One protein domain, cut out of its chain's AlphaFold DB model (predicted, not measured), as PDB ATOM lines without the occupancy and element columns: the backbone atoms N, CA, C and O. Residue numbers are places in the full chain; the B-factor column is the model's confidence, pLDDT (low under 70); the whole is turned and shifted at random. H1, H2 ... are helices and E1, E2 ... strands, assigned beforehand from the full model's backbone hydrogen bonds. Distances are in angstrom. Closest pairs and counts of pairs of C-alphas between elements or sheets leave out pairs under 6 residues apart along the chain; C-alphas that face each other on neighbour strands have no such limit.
ATOM      1  N   LEU A   3      34.415 -46.558  38.212       96.19
ATOM      2  CA  LEU A   3      35.395 -46.872  37.174       96.19
ATOM      3  C   LEU A   3      36.785 -46.847  37.797       96.19
ATOM      4  O   LEU A   3      37.178 -45.840  38.386       96.19
ATOM      5  N   VAL A   4      37.513 -47.953  37.682       96.44
ATOM      6  CA  VAL A   4      38.821 -48.120  38.317       96.44
ATOM      7  C   VAL A   4      39.829 -48.608  37.283       96.44
ATOM      8  O   VAL A   4      39.619 -49.658  36.682       96.44
ATOM      9  N   PRO A   5      40.936 -47.886  37.065       94.25
ATOM     10  CA  PRO A   5      42.031 -48.395  36.251       94.25
ATOM     11  C   PRO A   5      42.788 -49.502  37.008       94.25
ATOM     12  O   PRO A   5      43.433 -49.224  38.024       94.25
ATOM     13  N   THR A   6      42.730 -50.743  36.516       92.69
ATOM     14  CA  THR A   6      43.476 -51.901  37.048       92.69
ATOM     15  C   THR A   6      44.690 -52.220  36.168       92.69
ATOM     16  O   THR A   6      44.955 -51.522  35.185       92.69
ATOM     17  N   ALA A   7      45.462 -53.244  36.542       89.75
ATOM     18  CA  ALA A   7      46.583 -53.727  35.737       89.75
ATOM     19  C   ALA A   7      46.123 -54.403  34.431       89.75
ATOM     20  O   ALA A   7      46.817 -54.292  33.424       89.75
ATOM     21  N   GLU A   8      44.951 -55.052  34.419       89.00
ATOM     22  CA  GLU A   8      44.399 -55.698  33.216       89.00
ATOM     23  C   GLU A   8      43.606 -54.739  32.309       89.00
ATOM     24  O   GLU A   8      43.180 -55.124  31.220       89.00
ATOM     25  N   GLY A   9      43.388 -53.495  32.743       92.31
ATOM     26  CA  GLY A   9      42.613 -52.485  32.024       92.31
ATOM     27  C   GLY A   9      41.600 -51.770  32.924       92.31
ATOM     28  O   GLY A   9      41.565 -51.975  34.135       92.31
ATOM     29  N   PRO A  10      40.773 -50.864  32.383       94.38
ATOM     30  CA  PRO A  10      39.711 -50.248  33.167       94.38
ATOM     31  C   PRO A  10      38.635 -51.278  33.539       94.38
ATOM     32  O   PRO A  10      38.066 -51.941  32.673       94.38
ATOM     33  N   ALA A  11      38.304 -51.355  34.826       95.25
ATOM     34  CA  ALA A  11      37.191 -52.135  35.348       95.25
ATOM     35  C   ALA A  11      36.024 -51.222  35.743       95.25
ATOM     36  O   ALA A  11      36.212 -50.143  36.313       95.25
ATOM     37  N   GLY A  12      34.802 -51.669  35.452       94.50
ATOM     38  CA  GLY A  12      33.570 -50.967  35.795       94.50
ATOM     39  C   GLY A  12      32.698 -51.782  36.741       94.50
ATOM     40  O   GLY A  12      32.366 -52.926  36.442       94.50
ATOM     41  N   VAL A  13      32.279 -51.180  37.854       95.69
ATOM     42  CA  VAL A  13      31.354 -51.793  38.816       95.69
ATOM     43  C   VAL A  13      30.098 -50.939  38.947       95.69
ATOM     44  O   VAL A  13      30.145 -49.750  39.280       95.69
ATOM     45  N   VAL A  14      28.941 -51.549  38.697       95.75
ATOM     46  CA  VAL A  14      27.646 -50.921  38.973       95.75
ATOM     47  C   VAL A  14      27.348 -51.067  40.461       95.75
ATOM     48  O   VAL A  14      27.344 -52.169  41.003       95.75
ATOM     49  N   LEU A  15      27.106 -49.934  41.114       96.88
ATOM     50  CA  LEU A  15      26.817 -49.856  42.539       96.88
ATOM     51  C   LEU A  15      25.320 -49.634  42.750       96.88
ATOM     52  O   LEU A  15      24.709 -48.831  42.045       96.88
ATOM     53  N   ARG A  16      24.757 -50.281  43.768       96.75
ATOM     54  CA  ARG A  16      23.431 -49.985  44.308       96.75
ATOM     55  C   ARG A  16      23.593 -49.257  45.640       96.75
ATOM     56  O   ARG A  16      24.214 -49.797  46.552       96.75
ATOM     57  N   ALA A  17      23.032 -48.059  45.756       95.19
ATOM     58  CA  ALA A  17      22.945 -47.364  47.036       95.19
ATOM     59  C   ALA A  17      21.904 -48.043  47.937       95.19
ATOM     60  O   ALA A  17      20.824 -48.418  47.471       95.19
ATOM     61  N   ALA A  18      22.218 -48.194  49.221       92.69
ATOM     62  CA  ALA A  18      21.223 -48.519  50.232       92.69
ATOM     63  C   ALA A  18      20.258 -47.337  50.427       92.69
ATOM     64  O   ALA A  18      20.566 -46.191  50.094       92.69
ATOM     65  N   THR A  19      19.082 -47.600  50.994       90.69
ATOM     66  CA  THR A  19      18.142 -46.533  51.346       90.69
ATOM     67  C   THR A  19      18.696 -45.712  52.511       90.69
ATOM     68  O   THR A  19      18.779 -46.207  53.636       90.69
ATOM     69  N   GLY A  20      19.036 -44.449  52.249       89.00
ATOM     70  CA  GLY A  20      19.516 -43.499  53.253       89.00
ATOM     71  C   GLY A  20      21.036 -43.330  53.292       89.00
ATOM     72  O   GLY A  20      21.789 -43.954  52.548       89.00
ATOM     73  N   THR A  21      21.484 -42.438  54.169       93.06
ATOM     74  CA  THR A  21      22.886 -42.029  54.321       93.06
ATOM     75  C   THR A  21      23.330 -42.173  55.778       93.06
ATOM     76  O   THR A  21      22.515 -42.392  56.680       93.06
ATOM     77  N   ALA A  22      24.636 -42.067  56.026       90.31
ATOM     78  CA  ALA A  22      25.181 -42.060  57.375       90.31
ATOM     79  C   ALA A  22      24.568 -40.910  58.194       90.31
ATOM     80  O   ALA A  22      24.647 -39.740  57.813       90.31
ATOM     81  N   ARG A  23      23.974 -41.248  59.346       93.00
ATOM     82  CA  ARG A  23      23.306 -40.292  60.252       93.00
ATOM     83  C   ARG A  23      24.264 -39.533  61.176       93.00
ATOM     84  O   ARG A  23      23.828 -38.722  61.983       93.00
ATOM     85  N   ALA A  24      25.558 -39.800  61.054       95.25
ATOM     86  CA  ALA A  24      26.638 -39.133  61.765       95.25
ATOM     87  C   ALA A  24      27.744 -38.769  60.765       95.25
ATOM     88  O   ALA A  24      27.736 -39.248  59.626       95.25
ATOM     89  N   ALA A  25      28.699 -37.941  61.194       97.06
ATOM     90  CA  ALA A  25      29.925 -37.754  60.431       97.06
ATOM     91  C   ALA A  25      30.599 -39.115  60.212       97.06
ATOM     92  O   ALA A  25      30.745 -39.903  61.148       97.06
ATOM     93  N   ALA A  26      30.973 -39.399  58.971       98.06
ATOM     94  CA  ALA A  26      31.471 -40.703  58.571       98.06
ATOM     95  C   ALA A  26      32.591 -40.552  57.552       98.06
ATOM     96  O   ALA A  26      32.617 -39.621  56.748       98.06
ATOM     97  N   MET A  27      33.525 -41.490  57.585       98.38
ATOM     98  CA  MET A  27      34.646 -41.527  56.660       98.38
ATOM     99  C   MET A  27      34.320 -42.420  55.472       98.38
ATOM    100  O   MET A  27      33.860 -43.549  55.639       98.38
ATOM    101  N   CYS A  28      34.598 -41.926  54.268       98.75
ATOM    102  CA  CYS A  28      34.519 -42.737  53.065       98.75
ATOM    103  C   CYS A  28      35.578 -43.850  53.110       98.75
ATOM    104  O   CYS A  28      36.763 -43.580  53.320       98.75
ATOM    105  N   ALA A  29      35.168 -45.095  52.869       98.56
ATOM    106  CA  ALA A  29      36.075 -46.237  52.807       98.56
ATOM    107  C   ALA A  29      37.011 -46.174  51.591       98.56
ATOM    108  O   ALA A  29      38.118 -46.697  51.661       98.56
ATOM    109  N   LEU A  30      36.591 -45.499  50.512       98.44
ATOM    110  CA  LEU A  30      37.445 -45.192  49.367       98.44
ATOM    111  C   LEU A  30      38.315 -43.975  49.682       98.44
ATOM    112  O   LEU A  30      39.375 -44.152  50.236       98.44
ATOM    113  N   CYS A  31      37.920 -42.726  49.447       98.50
ATOM    114  CA  CYS A  31      38.864 -41.595  49.543       98.50
ATOM    115  C   CYS A  31      39.446 -41.280  50.942       98.50
ATOM    116  O   CYS A  31      40.294 -40.393  51.032       98.50
ATOM    117  N   ARG A  32      38.999 -41.936  52.027       98.44
ATOM    118  CA  ARG A  32      39.419 -41.679  53.425       98.44
ATOM    119  C   ARG A  32      39.223 -40.233  53.901       98.44
ATOM    120  O   ARG A  32      39.756 -39.828  54.930       98.44
ATOM    121  N   THR A  33      38.401 -39.470  53.186       98.69
ATOM    122  CA  THR A  33      37.918 -38.163  53.636       98.69
ATOM    123  C   THR A  33      36.749 -38.379  54.591       98.69
ATOM    124  O   THR A  33      35.865 -39.199  54.328       98.69
ATOM    125  N   THR A  34      36.757 -37.671  55.720       98.62
ATOM    126  CA  THR A  34      35.630 -37.650  56.657       98.62
ATOM    127  C   THR A  34      34.631 -36.595  56.211       98.62
ATOM    128  O   THR A  34      34.993 -35.434  56.031       98.62
ATOM    129  N   HIS A  35      33.377 -36.999  56.047       98.50
ATOM    130  CA  HIS A  35      32.273 -36.129  55.671       98.50
ATOM    131  C   HIS A  35      31.422 -35.778  56.889       98.50
ATOM    132  O   HIS A  35      31.304 -36.570  57.830       98.50
ATOM    133  N   SER A  36      30.775 -34.615  56.850       97.81
ATOM    134  CA  SER A  36      29.639 -34.320  57.723       97.81
ATOM    135  C   SER A  36      28.484 -35.311  57.504       97.81
ATOM    136  O   SER A  36      28.499 -36.129  56.578       97.81
ATOM    137  N   VAL A  37      27.463 -35.227  58.362       97.44
ATOM    138  CA  VAL A  37      26.247 -36.053  58.273       97.44
ATOM    139  C   VAL A  37      25.706 -36.063  56.842       97.44
ATOM    140  O   VAL A  37      25.616 -35.020  56.198       97.44
ATOM    141  N   GLY A  38      25.364 -37.250  56.345       96.62
ATOM    142  CA  GLY A  38      24.786 -37.440  55.019       96.62
ATOM    143  C   GLY A  38      25.764 -37.486  53.842       96.62
ATOM    144  O   GLY A  38      25.341 -37.853  52.750       96.62
ATOM    145  N   GLY A  39      27.056 -37.189  54.028       97.75
ATOM    146  CA  GLY A  39      28.036 -37.203  52.928       97.75
ATOM    147  C   GLY A  39      28.559 -38.589  52.530       97.75
ATOM    148  O   GLY A  39      29.296 -38.716  51.556       97.75
ATOM    149  N   VAL A  40      28.187 -39.640  53.265       98.50
ATOM    150  CA  VAL A  40      28.579 -41.032  52.996       98.50
ATOM    151  C   VAL A  40      27.343 -41.927  53.053       98.50
ATOM    152  O   VAL A  40      26.506 -41.775  53.941       98.50
ATOM    153  N   ALA A  41      27.233 -42.877  52.127       98.19
ATOM    154  CA  ALA A  41      26.191 -43.901  52.109       98.19
ATOM    155  C   ALA A  41      26.790 -45.296  51.921       98.19
ATOM    156  O   ALA A  41      27.905 -45.449  51.421       98.19
ATOM    157  N   LEU A  42      26.037 -46.319  52.325       98.12
ATOM    158  CA  LEU A  42      26.370 -47.700  51.999       98.12
ATOM    159  C   LEU A  42      26.034 -47.950  50.525       98.12
ATOM    160  O   LEU A  42      24.892 -47.768  50.101       98.12
ATOM    161  N   PHE A  43      27.021 -48.403  49.765       98.31
ATOM    162  CA  PHE A  43      26.844 -48.925  48.419       98.31
ATOM    163  C   PHE A  43      27.195 -50.407  48.404       98.31
ATOM    164  O   PHE A  43      28.103 -50.837  49.110       98.31
ATOM    165  N   ALA A  44      26.501 -51.178  47.577       97.75
ATOM    166  CA  ALA A  44      26.767 -52.594  47.384       97.75
ATOM    167  C   ALA A  44      26.877 -52.941  45.897       97.75
ATOM    168  O   ALA A  44      26.187 -52.356  45.059       97.75
ATOM    169  N   ALA A  45      27.723 -53.918  45.582       97.56
ATOM    170  CA  ALA A  45      27.824 -54.527  44.261       97.56
ATOM    171  C   ALA A  45      27.686 -56.054  44.376       97.56
ATOM    172  O   ALA A  45      28.289 -56.640  45.276       97.56
ATOM    173  N   PRO A  46      26.909 -56.717  43.501       96.44
ATOM    174  CA  PRO A  46      26.826 -58.175  43.487       96.44
ATOM    175  C   PRO A  46      28.176 -58.786  43.106       96.44
ATOM    176  O   PRO A  46      28.838 -58.289  42.194       96.44
ATOM    177  N   ARG A  47      28.571 -59.876  43.774       96.00
ATOM    178  CA  ARG A  47      29.773 -60.628  43.381       96.00
ATOM    179  C   ARG A  47      29.641 -61.168  41.958       96.00
ATOM    180  O   ARG A  47      28.549 -61.503  41.502       96.00
ATOM    181  N   ARG A  48      30.756 -61.312  41.248       94.75
ATOM    182  CA  ARG A  48      30.763 -61.924  39.915       94.75
ATOM    183  C   ARG A  48      30.282 -63.382  39.982       94.75
ATOM    184  O   ARG A  48      30.555 -64.114  40.928       94.75
ATOM    185  N   GLY A  49      29.564 -63.818  38.947       93.94
ATOM    186  CA  GLY A  49      29.186 -65.223  38.774       93.94
ATOM    187  C   GLY A  49      27.957 -65.668  39.577       93.94
ATOM    188  O   GLY A  49      26.992 -64.920  39.744       93.94
ATOM    189  N   ALA A  50      27.952 -66.940  39.989       94.25
ATOM    190  CA  ALA A  50      26.796 -67.583  40.619       94.25
ATOM    191  C   ALA A  50      26.438 -66.965  41.978       94.25
ATOM    192  O   ALA A  50      25.257 -66.753  42.242       94.25
ATOM    193  N   LYS A  51      27.442 -66.604  42.786       93.00
ATOM    194  CA  LYS A  51      27.247 -65.978  44.101       93.00
ATOM    195  C   LYS A  51      26.429 -64.691  44.027       93.00
ATOM    196  O   LYS A  51      25.441 -64.554  44.741       93.00
ATOM    197  N   GLY A  52      26.755 -63.785  43.101       94.62
ATOM    198  CA  GLY A  52      25.966 -62.562  42.922       94.62
ATOM    199  C   GLY A  52      24.540 -62.821  42.451       94.62
ATOM    200  O   GLY A  52      23.618 -62.155  42.914       94.62
ATOM    201  N   ARG A  53      24.326 -63.824  41.586       93.50
ATOM    202  CA  ARG A  53      22.968 -64.241  41.182       93.50
ATOM    203  C   ARG A  53      22.153 -64.810  42.349       93.50
ATOM    204  O   ARG A  53      20.932 -64.730  42.311       93.50
ATOM    205  N   GLN A  54      22.819 -65.344  43.372       95.19
ATOM    206  CA  GLN A  54      22.213 -65.819  44.621       95.19
ATOM    207  C   GLN A  54      22.092 -64.718  45.693       95.19
ATOM    208  O   GLN A  54      21.620 -64.991  46.792       95.19
ATOM    209  N   GLY A  55      22.477 -63.475  45.382       94.56
ATOM    210  CA  GLY A  55      22.325 -62.326  46.275       94.56
ATOM    211  C   GLY A  55      23.553 -61.978  47.119       94.56
ATOM    212  O   GLY A  55      23.461 -61.076  47.947       94.56
ATOM    213  N   ASP A  56      24.698 -62.632  46.911       96.06
ATOM    214  CA  ASP A  56      25.950 -62.247  47.573       96.06
ATOM    215  C   ASP A  56      26.458 -60.905  47.018       96.06
ATOM    216  O   ASP A  56      26.598 -60.714  45.804       96.06
ATOM    217  N   THR A  57      26.738 -59.962  47.915       96.50
ATOM    218  CA  THR A  57      27.182 -58.611  47.569       96.50
ATOM    219  C   THR A  57      28.376 -58.191  48.415       96.50
ATOM    220  O   THR A  57      28.501 -58.561  49.579       96.50
ATOM    221  N   VAL A  58      29.232 -57.351  47.838       97.75
ATOM    222  CA  VAL A  58      30.272 -56.625  48.567       97.75
ATOM    223  C   VAL A  58      29.754 -55.218  48.839       97.75
ATOM    224  O   VAL A  58      29.508 -54.448  47.907       97.75
ATOM    225  N   GLY A  59      29.555 -54.900  50.118       96.81
ATOM    226  CA  GLY A  59      29.106 -53.591  50.586       96.81
ATOM    227  C   GLY A  59      30.253 -52.755  51.147       96.81
ATOM    228  O   GLY A  59      31.114 -53.276  51.851       96.81
ATOM    229  N   THR A  60      30.263 -51.453  50.866       97.50
ATOM    230  CA  THR A  60      31.188 -50.503  51.496       97.50
ATOM    231  C   THR A  60      30.604 -49.091  51.562       97.50
ATOM    232  O   THR A  60      29.663 -48.751  50.844       97.50
ATOM    233  N   TYR A  61      31.149 -48.258  52.444       98.06
ATOM    234  CA  TYR A  61      30.708 -46.878  52.637       98.06
ATOM    235  C   TYR A  61      31.447 -45.932  51.683       98.06
ATOM    236  O   TYR A  61      32.668 -45.798  51.753       98.06
ATOM    237  N   ILE A  62      30.720 -45.247  50.799       98.50
ATOM    238  CA  ILE A  62      31.282 -44.376  49.751       98.50
ATOM    239  C   ILE A  62      30.638 -42.986  49.831       98.50
ATOM    240  O   ILE A  62      29.525 -42.850  50.342       98.50
ATOM    241  N   CYS A  63      31.339 -41.949  49.354       98.50
ATOM    242  CA  CYS A  63      30.763 -40.615  49.166       98.50
ATOM    243  C   CYS A  63      29.438 -40.711  48.395       98.50
ATOM    244  O   CYS A  63      29.353 -41.439  47.405       98.50
ATOM    245  N   THR A  64      28.410 -39.989  48.837       97.88
ATOM    246  CA  THR A  64      27.068 -40.043  48.225       97.88
ATOM    247  C   THR A  64      27.030 -39.532  46.787       97.88
ATOM    248  O   THR A  64      26.237 -40.020  45.988       97.88
ATOM    249  N   ASP A  65      27.908 -38.595  46.456       97.00
ATOM    250  CA  ASP A  65      28.097 -38.014  45.125       97.00
ATOM    251  C   ASP A  65      29.073 -38.806  44.236       97.00
ATOM    252  O   ASP A  65      29.237 -38.477  43.064       97.00
ATOM    253  N   LEU A  66      29.721 -39.849  44.773       97.56
ATOM    254  CA  LEU A  66      30.804 -40.597  44.123       97.56
ATOM    255  C   LEU A  66      31.980 -39.714  43.636       97.56
ATOM    256  O   LEU A  66      32.799 -40.172  42.840       97.56
ATOM    257  N   ALA A  67      32.133 -38.501  44.180       97.88
ATOM    258  CA  ALA A  67      33.150 -37.507  43.818       97.88
ATOM    259  C   ALA A  67      34.492 -37.729  44.554       97.88
ATOM    260  O   ALA A  67      35.202 -36.808  44.964       97.88
ATOM    261  N   CYS A  68      34.858 -38.995  44.797       98.31
ATOM    262  CA  CYS A  68      36.056 -39.344  45.566       98.31
ATOM    263  C   CYS A  68      37.342 -38.752  44.961       98.31
ATOM    264  O   CYS A  68      38.258 -38.405  45.706       98.31
ATOM    265  N   ALA A  69      37.411 -38.637  43.630       97.75
ATOM    266  CA  ALA A  69      38.566 -38.102  42.911       97.75
ATOM    267  C   ALA A  69      38.716 -36.577  43.064       97.75
ATOM    268  O   ALA A  69      39.845 -36.072  43.014       97.75
ATOM    269  N   GLU A  70      37.616 -35.849  43.270       98.31
ATOM    270  CA  GLU A  70      37.635 -34.448  43.687       98.31
ATOM    271  C   GLU A  70      37.993 -34.324  45.173       98.31
ATOM    272  O   GLU A  70      38.882 -33.549  45.525       98.31
ATOM    273  N   HIS A  71      37.380 -35.126  46.049       98.38
ATOM    274  CA  HIS A  71      37.559 -35.012  47.502       98.38
ATOM    275  C   HIS A  71      39.004 -35.209  47.972       98.38
ATOM    276  O   HIS A  71      39.462 -34.496  48.865       98.38
ATOM    277  N   VAL A  72      39.769 -36.106  47.340       98.50
ATOM    278  CA  VAL A  72      41.199 -36.284  47.667       98.50
ATOM    279  C   VAL A  72      42.059 -35.048  47.377       98.50
ATOM    280  O   VAL A  72      43.183 -34.980  47.864       98.50
ATOM    281  N   ARG A  73      41.554 -34.070  46.614       98.06
ATOM    282  CA  ARG A  73      42.253 -32.819  46.272       98.06
ATOM    283  C   ARG A  73      42.009 -31.699  47.281       98.06
ATOM    284  O   ARG A  73      42.653 -30.663  47.190       98.06
ATOM    285  N   VAL A  74      41.089 -31.882  48.226       97.81
ATOM    286  CA  VAL A  74      40.792 -30.879  49.254       97.81
ATOM    287  C   VAL A  74      41.939 -30.836  50.255       97.81
ATOM    288  O   VAL A  74      42.124 -31.773  51.024       97.81
ATOM    289  N   GLU A  75      42.743 -29.780  50.245       96.00
ATOM    290  CA  GLU A  75      43.920 -29.672  51.121       96.00
ATOM    291  C   GLU A  75      43.575 -29.165  52.520       96.00
ATOM    292  O   GLU A  75      44.088 -29.674  53.514       96.00
ATOM    293  N   THR A  76      42.664 -28.200  52.609       96.12
ATOM    294  CA  THR A  76      42.239 -27.607  53.877       96.12
ATOM    295  C   THR A  76      40.882 -28.157  54.289       96.12
ATOM    296  O   THR A  76      39.955 -28.223  53.483       96.12
ATOM    297  N   ALA A  77      40.753 -28.544  55.560       97.19
ATOM    298  CA  ALA A  77      39.480 -28.987  56.108       97.19
ATOM    299  C   ALA A  77      38.411 -27.888  55.993       97.19
ATOM    300  O   ALA A  77      38.664 -26.718  56.276       97.19
ATOM    301  N   THR A  78      37.202 -28.287  55.617       97.38
ATOM    302  CA  THR A  78      36.018 -27.430  55.534       97.38
ATOM    303  C   THR A  78      34.976 -27.875  56.562       97.38
ATOM    304  O   THR A  78      35.169 -28.849  57.297       97.38
ATOM    305  N   ALA A  79      33.834 -27.187  56.608       97.00
ATOM    306  CA  ALA A  79      32.706 -27.608  57.437       97.00
ATOM    307  C   ALA A  79      32.156 -28.997  57.045       97.00
ATOM    308  O   ALA A  79      31.618 -29.708  57.893       97.00
ATOM    309  N   VAL A  80      32.308 -29.388  55.775       97.44
ATOM    310  CA  VAL A  80      31.703 -30.602  55.200       97.44
ATOM    311  C   VAL A  80      32.711 -31.709  54.904       97.44
ATOM    312  O   VAL A  80      32.347 -32.881  54.964       97.44
ATOM    313  N   LEU A  81      33.968 -31.362  54.618       98.31
ATOM    314  CA  LEU A  81      35.019 -32.294  54.215       98.31
ATOM    315  C   LEU A  81      36.246 -32.127  55.102       98.31
ATOM    316  O   LEU A  81      36.816 -31.044  55.206       98.31
ATOM    317  N   LYS A  82      36.691 -33.224  55.704       98.44
ATOM    318  CA  LYS A  82      37.899 -33.280  56.524       98.44
ATOM    319  C   LYS A  82      38.863 -34.298  55.902       98.44
ATOM    320  O   LYS A  82      38.634 -35.504  56.063       98.44
ATOM    321  N   PRO A  83      39.891 -33.856  55.152       98.00
ATOM    322  CA  PRO A  83      40.896 -34.760  54.599       98.00
ATOM    323  C   PRO A  83      41.683 -35.451  55.720       98.00
ATOM    324  O   PRO A  83      41.710 -34.971  56.855       98.00
ATOM    325  N   THR A  84      42.319 -36.586  55.414       96.38
ATOM    326  CA  THR A  84      43.166 -37.289  56.387       96.38
ATOM    327  C   THR A  84      44.330 -36.381  56.820       96.38
ATOM    328  O   THR A  84      45.113 -35.964  55.959       96.38
ATOM    329  N   PRO A  85      44.467 -36.054  58.120       95.19
ATOM    330  CA  PRO A  85      45.549 -35.197  58.597       95.19
ATOM    331  C   PRO A  85      46.926 -35.778  58.265       95.19
ATOM    332  O   PRO A  85      47.118 -36.989  58.346       95.19
ATOM    333  N   GLY A  86      47.877 -34.916  57.909       96.19
ATOM    334  CA  GLY A  86      49.258 -35.323  57.630       96.19
ATOM    335  C   GLY A  86      49.472 -36.043  56.295       96.19
ATOM    336  O   GLY A  86      50.543 -36.599  56.103       96.19
ATOM    337  N   THR A  87      48.490 -36.033  55.384       97.62
ATOM    338  CA  THR A  87      48.623 -36.643  54.049       97.62
ATOM    339  C   THR A  87      48.598 -35.601  52.933       97.62
ATOM    340  O   THR A  87      47.773 -34.681  52.902       97.62
ATOM    341  N   THR A  88      49.483 -35.774  51.963       98.31
ATOM    342  CA  THR A  88      49.501 -35.026  50.705       98.31
ATOM    343  C   THR A  88      48.335 -35.445  49.805       98.31
ATOM    344  O   THR A  88      47.668 -36.462  50.024       98.31
ATOM    345  N   VAL A  89      48.039 -34.641  48.781       98.38
ATOM    346  CA  VAL A  89      47.028 -34.999  47.769       98.38
ATOM    347  C   VAL A  89      47.432 -36.270  47.017       98.38
ATOM    348  O   VAL A  89      46.575 -37.105  46.725       98.38
ATOM    349  N   ASP A  90      48.721 -36.449  46.733       98.38
ATOM    350  CA  ASP A  90      49.202 -37.594  45.961       98.38
ATOM    351  C   ASP A  90      49.150 -38.900  46.758       98.38
ATOM    352  O   ASP A  90      48.676 -39.901  46.223       98.38
ATOM    353  N   GLU A  91      49.477 -38.887  48.053       98.44
ATOM    354  CA  GLU A  91      49.263 -40.047  48.935       98.44
ATOM    355  C   GLU A  91      47.783 -40.440  48.997       98.44
ATOM    356  O   GLU A  91      47.427 -41.615  48.898       98.44
ATOM    357  N   ARG A  92      46.882 -39.454  49.091       98.62
ATOM    358  CA  ARG A  92      45.434 -39.711  49.107       98.62
ATOM    359  C   ARG A  92      44.922 -40.253  47.779       98.62
ATOM    360  O   ARG A  92      44.039 -41.113  47.781       98.62
ATOM    361  N   ARG A  93      45.460 -39.789  46.649       98.44
ATOM    362  CA  ARG A  93      45.154 -40.328  45.313       98.44
ATOM    363  C   ARG A  93      45.663 -41.754  45.140       98.44
ATOM    364  O   ARG A  93      44.905 -42.590  44.647       98.44
ATOM    365  N   ALA A  94      46.903 -42.027  45.545       98.19
ATOM    366  CA  ALA A  94      47.496 -43.361  45.501       98.19
ATOM    367  C   ALA A  94      46.666 -44.332  46.341       98.19
ATOM    368  O   ALA A  94      46.124 -45.298  45.806       98.19
ATOM    369  N   GLY A  95      46.401 -43.963  47.597       98.44
ATOM    370  CA  GLY A  95      45.505 -44.714  48.456       98.44
ATOM    371  C   GLY A  95      44.137 -44.900  47.801       98.44
ATOM    372  O   GLY A  95      43.630 -46.017  47.775       98.44
ATOM    373  N   LEU A  96      43.501 -43.837  47.256       98.62
ATOM    374  CA  LEU A  96      42.184 -43.918  46.582       98.62
ATOM    375  C   LEU A  96      42.184 -45.032  45.546       98.62
ATOM    376  O   LEU A  96      41.307 -45.893  45.600       98.62
ATOM    377  N   ARG A  97      43.195 -45.040  44.682       97.94
ATOM    378  CA  ARG A  97      43.373 -46.062  43.662       97.94
ATOM    379  C   ARG A  97      43.511 -47.459  44.267       97.94
ATOM    380  O   ARG A  97      42.793 -48.346  43.823       97.94
ATOM    381  N   GLU A  98      44.355 -47.642  45.278       98.19
ATOM    382  CA  GLU A  98      44.585 -48.942  45.928       98.19
ATOM    383  C   GLU A  98      43.284 -49.560  46.445       98.19
ATOM    384  O   GLU A  98      42.869 -50.605  45.948       98.19
ATOM    385  N   ARG A  99      42.546 -48.886  47.342       98.50
ATOM    386  CA  ARG A  99      41.320 -49.517  47.883       98.50
ATOM    387  C   ARG A  99      40.175 -49.585  46.871       98.50
ATOM    388  O   ARG A  99      39.266 -50.391  47.035       98.50
ATOM    389  N   ALA A 100      40.189 -48.752  45.826       98.12
ATOM    390  CA  ALA A 100      39.253 -48.909  44.715       98.12
ATOM    391  C   ALA A 100      39.552 -50.193  43.921       98.12
ATOM    392  O   ALA A 100      38.620 -50.919  43.581       98.12
ATOM    393  N   ILE A 101      40.832 -50.504  43.679       97.88
ATOM    394  CA  ILE A 101      41.268 -51.767  43.065       97.88
ATOM    395  C   ILE A 101      40.913 -52.946  43.973       97.88
ATOM    396  O   ILE A 101      40.334 -53.912  43.489       97.88
ATOM    397  N   GLU A 102      41.174 -52.859  45.278       97.56
ATOM    398  CA  GLU A 102      40.805 -53.906  46.243       97.56
ATOM    399  C   GLU A 102      39.295 -54.161  46.264       97.56
ATOM    400  O   GLU A 102      38.857 -55.310  46.277       97.56
ATOM    401  N   PHE A 103      38.481 -53.102  46.220       97.81
ATOM    402  CA  PHE A 103      37.029 -53.238  46.144       97.81
ATOM    403  C   PHE A 103      36.593 -53.929  44.847       97.81
ATOM    404  O   PHE A 103      35.761 -54.836  44.891       97.81
ATOM    405  N   VAL A 104      37.165 -53.549  43.697       97.06
ATOM    406  CA  VAL A 104      36.897 -54.237  42.424       97.06
ATOM    407  C   VAL A 104      37.307 -55.701  42.515       97.06
ATOM    408  O   VAL A 104      36.490 -56.561  42.199       97.06
ATOM    409  N   ALA A 105      38.510 -55.994  43.010       96.06
ATOM    410  CA  ALA A 105      39.002 -57.354  43.179       96.06
ATOM    411  C   ALA A 105      38.071 -58.181  44.077       96.06
ATOM    412  O   ALA A 105      37.735 -59.310  43.739       96.06
ATOM    413  N   ALA A 106      37.571 -57.608  45.175       96.19
ATOM    414  CA  ALA A 106      36.608 -58.272  46.050       96.19
ATOM    415  C   ALA A 106      35.282 -58.585  45.335       96.19
ATOM    416  O   ALA A 106      34.698 -59.644  45.570       96.19
ATOM    417  N   VAL A 107      34.807 -57.692  44.464       96.62
ATOM    418  CA  VAL A 107      33.587 -57.889  43.664       96.62
ATOM    419  C   VAL A 107      33.798 -58.943  42.573       96.62
ATOM    420  O   VAL A 107      32.890 -59.732  42.302       96.62
TER     421      VAL A 107
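What this domain is: This is residues 3 to 107 of the 111 residues of the protein "FBP_C domain-containing protein" of Pseudonocardia sp. Ae356_Ps1 (UniProt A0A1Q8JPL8). What shape is this? The antiparallel strands E3 and E4 form a ribbon with the small helix H1 at one end, and the long helix H3 closes in on that ribbon with residues 103 to 107, as the other side of a narrow V. The hairpin E1 E2 packs on H3, residues 28 to 31 lie inside the V, and H2 and residues 72 to 88 gather at its open end. What is it built of? The printed part has 105 residues, under half in named elements, in the order E1 E2 E3 H1 E4 H2 H3; the class is mixed, with two antiparallel sheets, E1 - E2 and E3 - E4. It is compact, with a radius of gyration of the C-alphas of 14.2 A, and flat, spanning 45 by 33 by 17 A.

Where its parts are: Where is the longer sheet? E3 is residues 40 to 46, 19.7 A long from C-alpha 40 at (28.579, -41.032, 52.996), and E4 is residues 57 to 63, 18.4 A. Where are the others? H3, residues 89 to 107, runs 26.9 A to C-alpha 107 at (33.587, -57.889, 43.664). E1 is residues 3 to 5, E2 10 to 13, H1 50 to 53 and H2 68 to 71.

How they stand to each other: What pairs the strands? Between E3 and E4, N 43 and O 60 are 2.9 A apart; in the hairpin E1 and E2, N 4 and O 11 are 2.9 A apart. What comes near H3? The closest C-alphas are Val 58 of E4 and Val 107, 6.1 A, and Val 4 of E1 and Ala 100, 6.5 A. H2 only just touches H3, at its residues 93 to 96 alone, with 3 pairs of C-alphas within 8 A, the closest Ala 69 and Arg 93 at 7.4 A. Are the helix backbones complete? In H3 every O i to N i+4 pair is within hydrogen-bond range; H1 and H2 are too short for such a pair.

The domain as a whole: How far does it reach? The two C-alphas farthest apart, of Ala 50 and Thr 76, are 44.9 A apart. Is it unbroken and confident? The printed part has no cut, the links E2 to E3 and H2 to H3 are long, and no printed residue is under 70 in pLDDT.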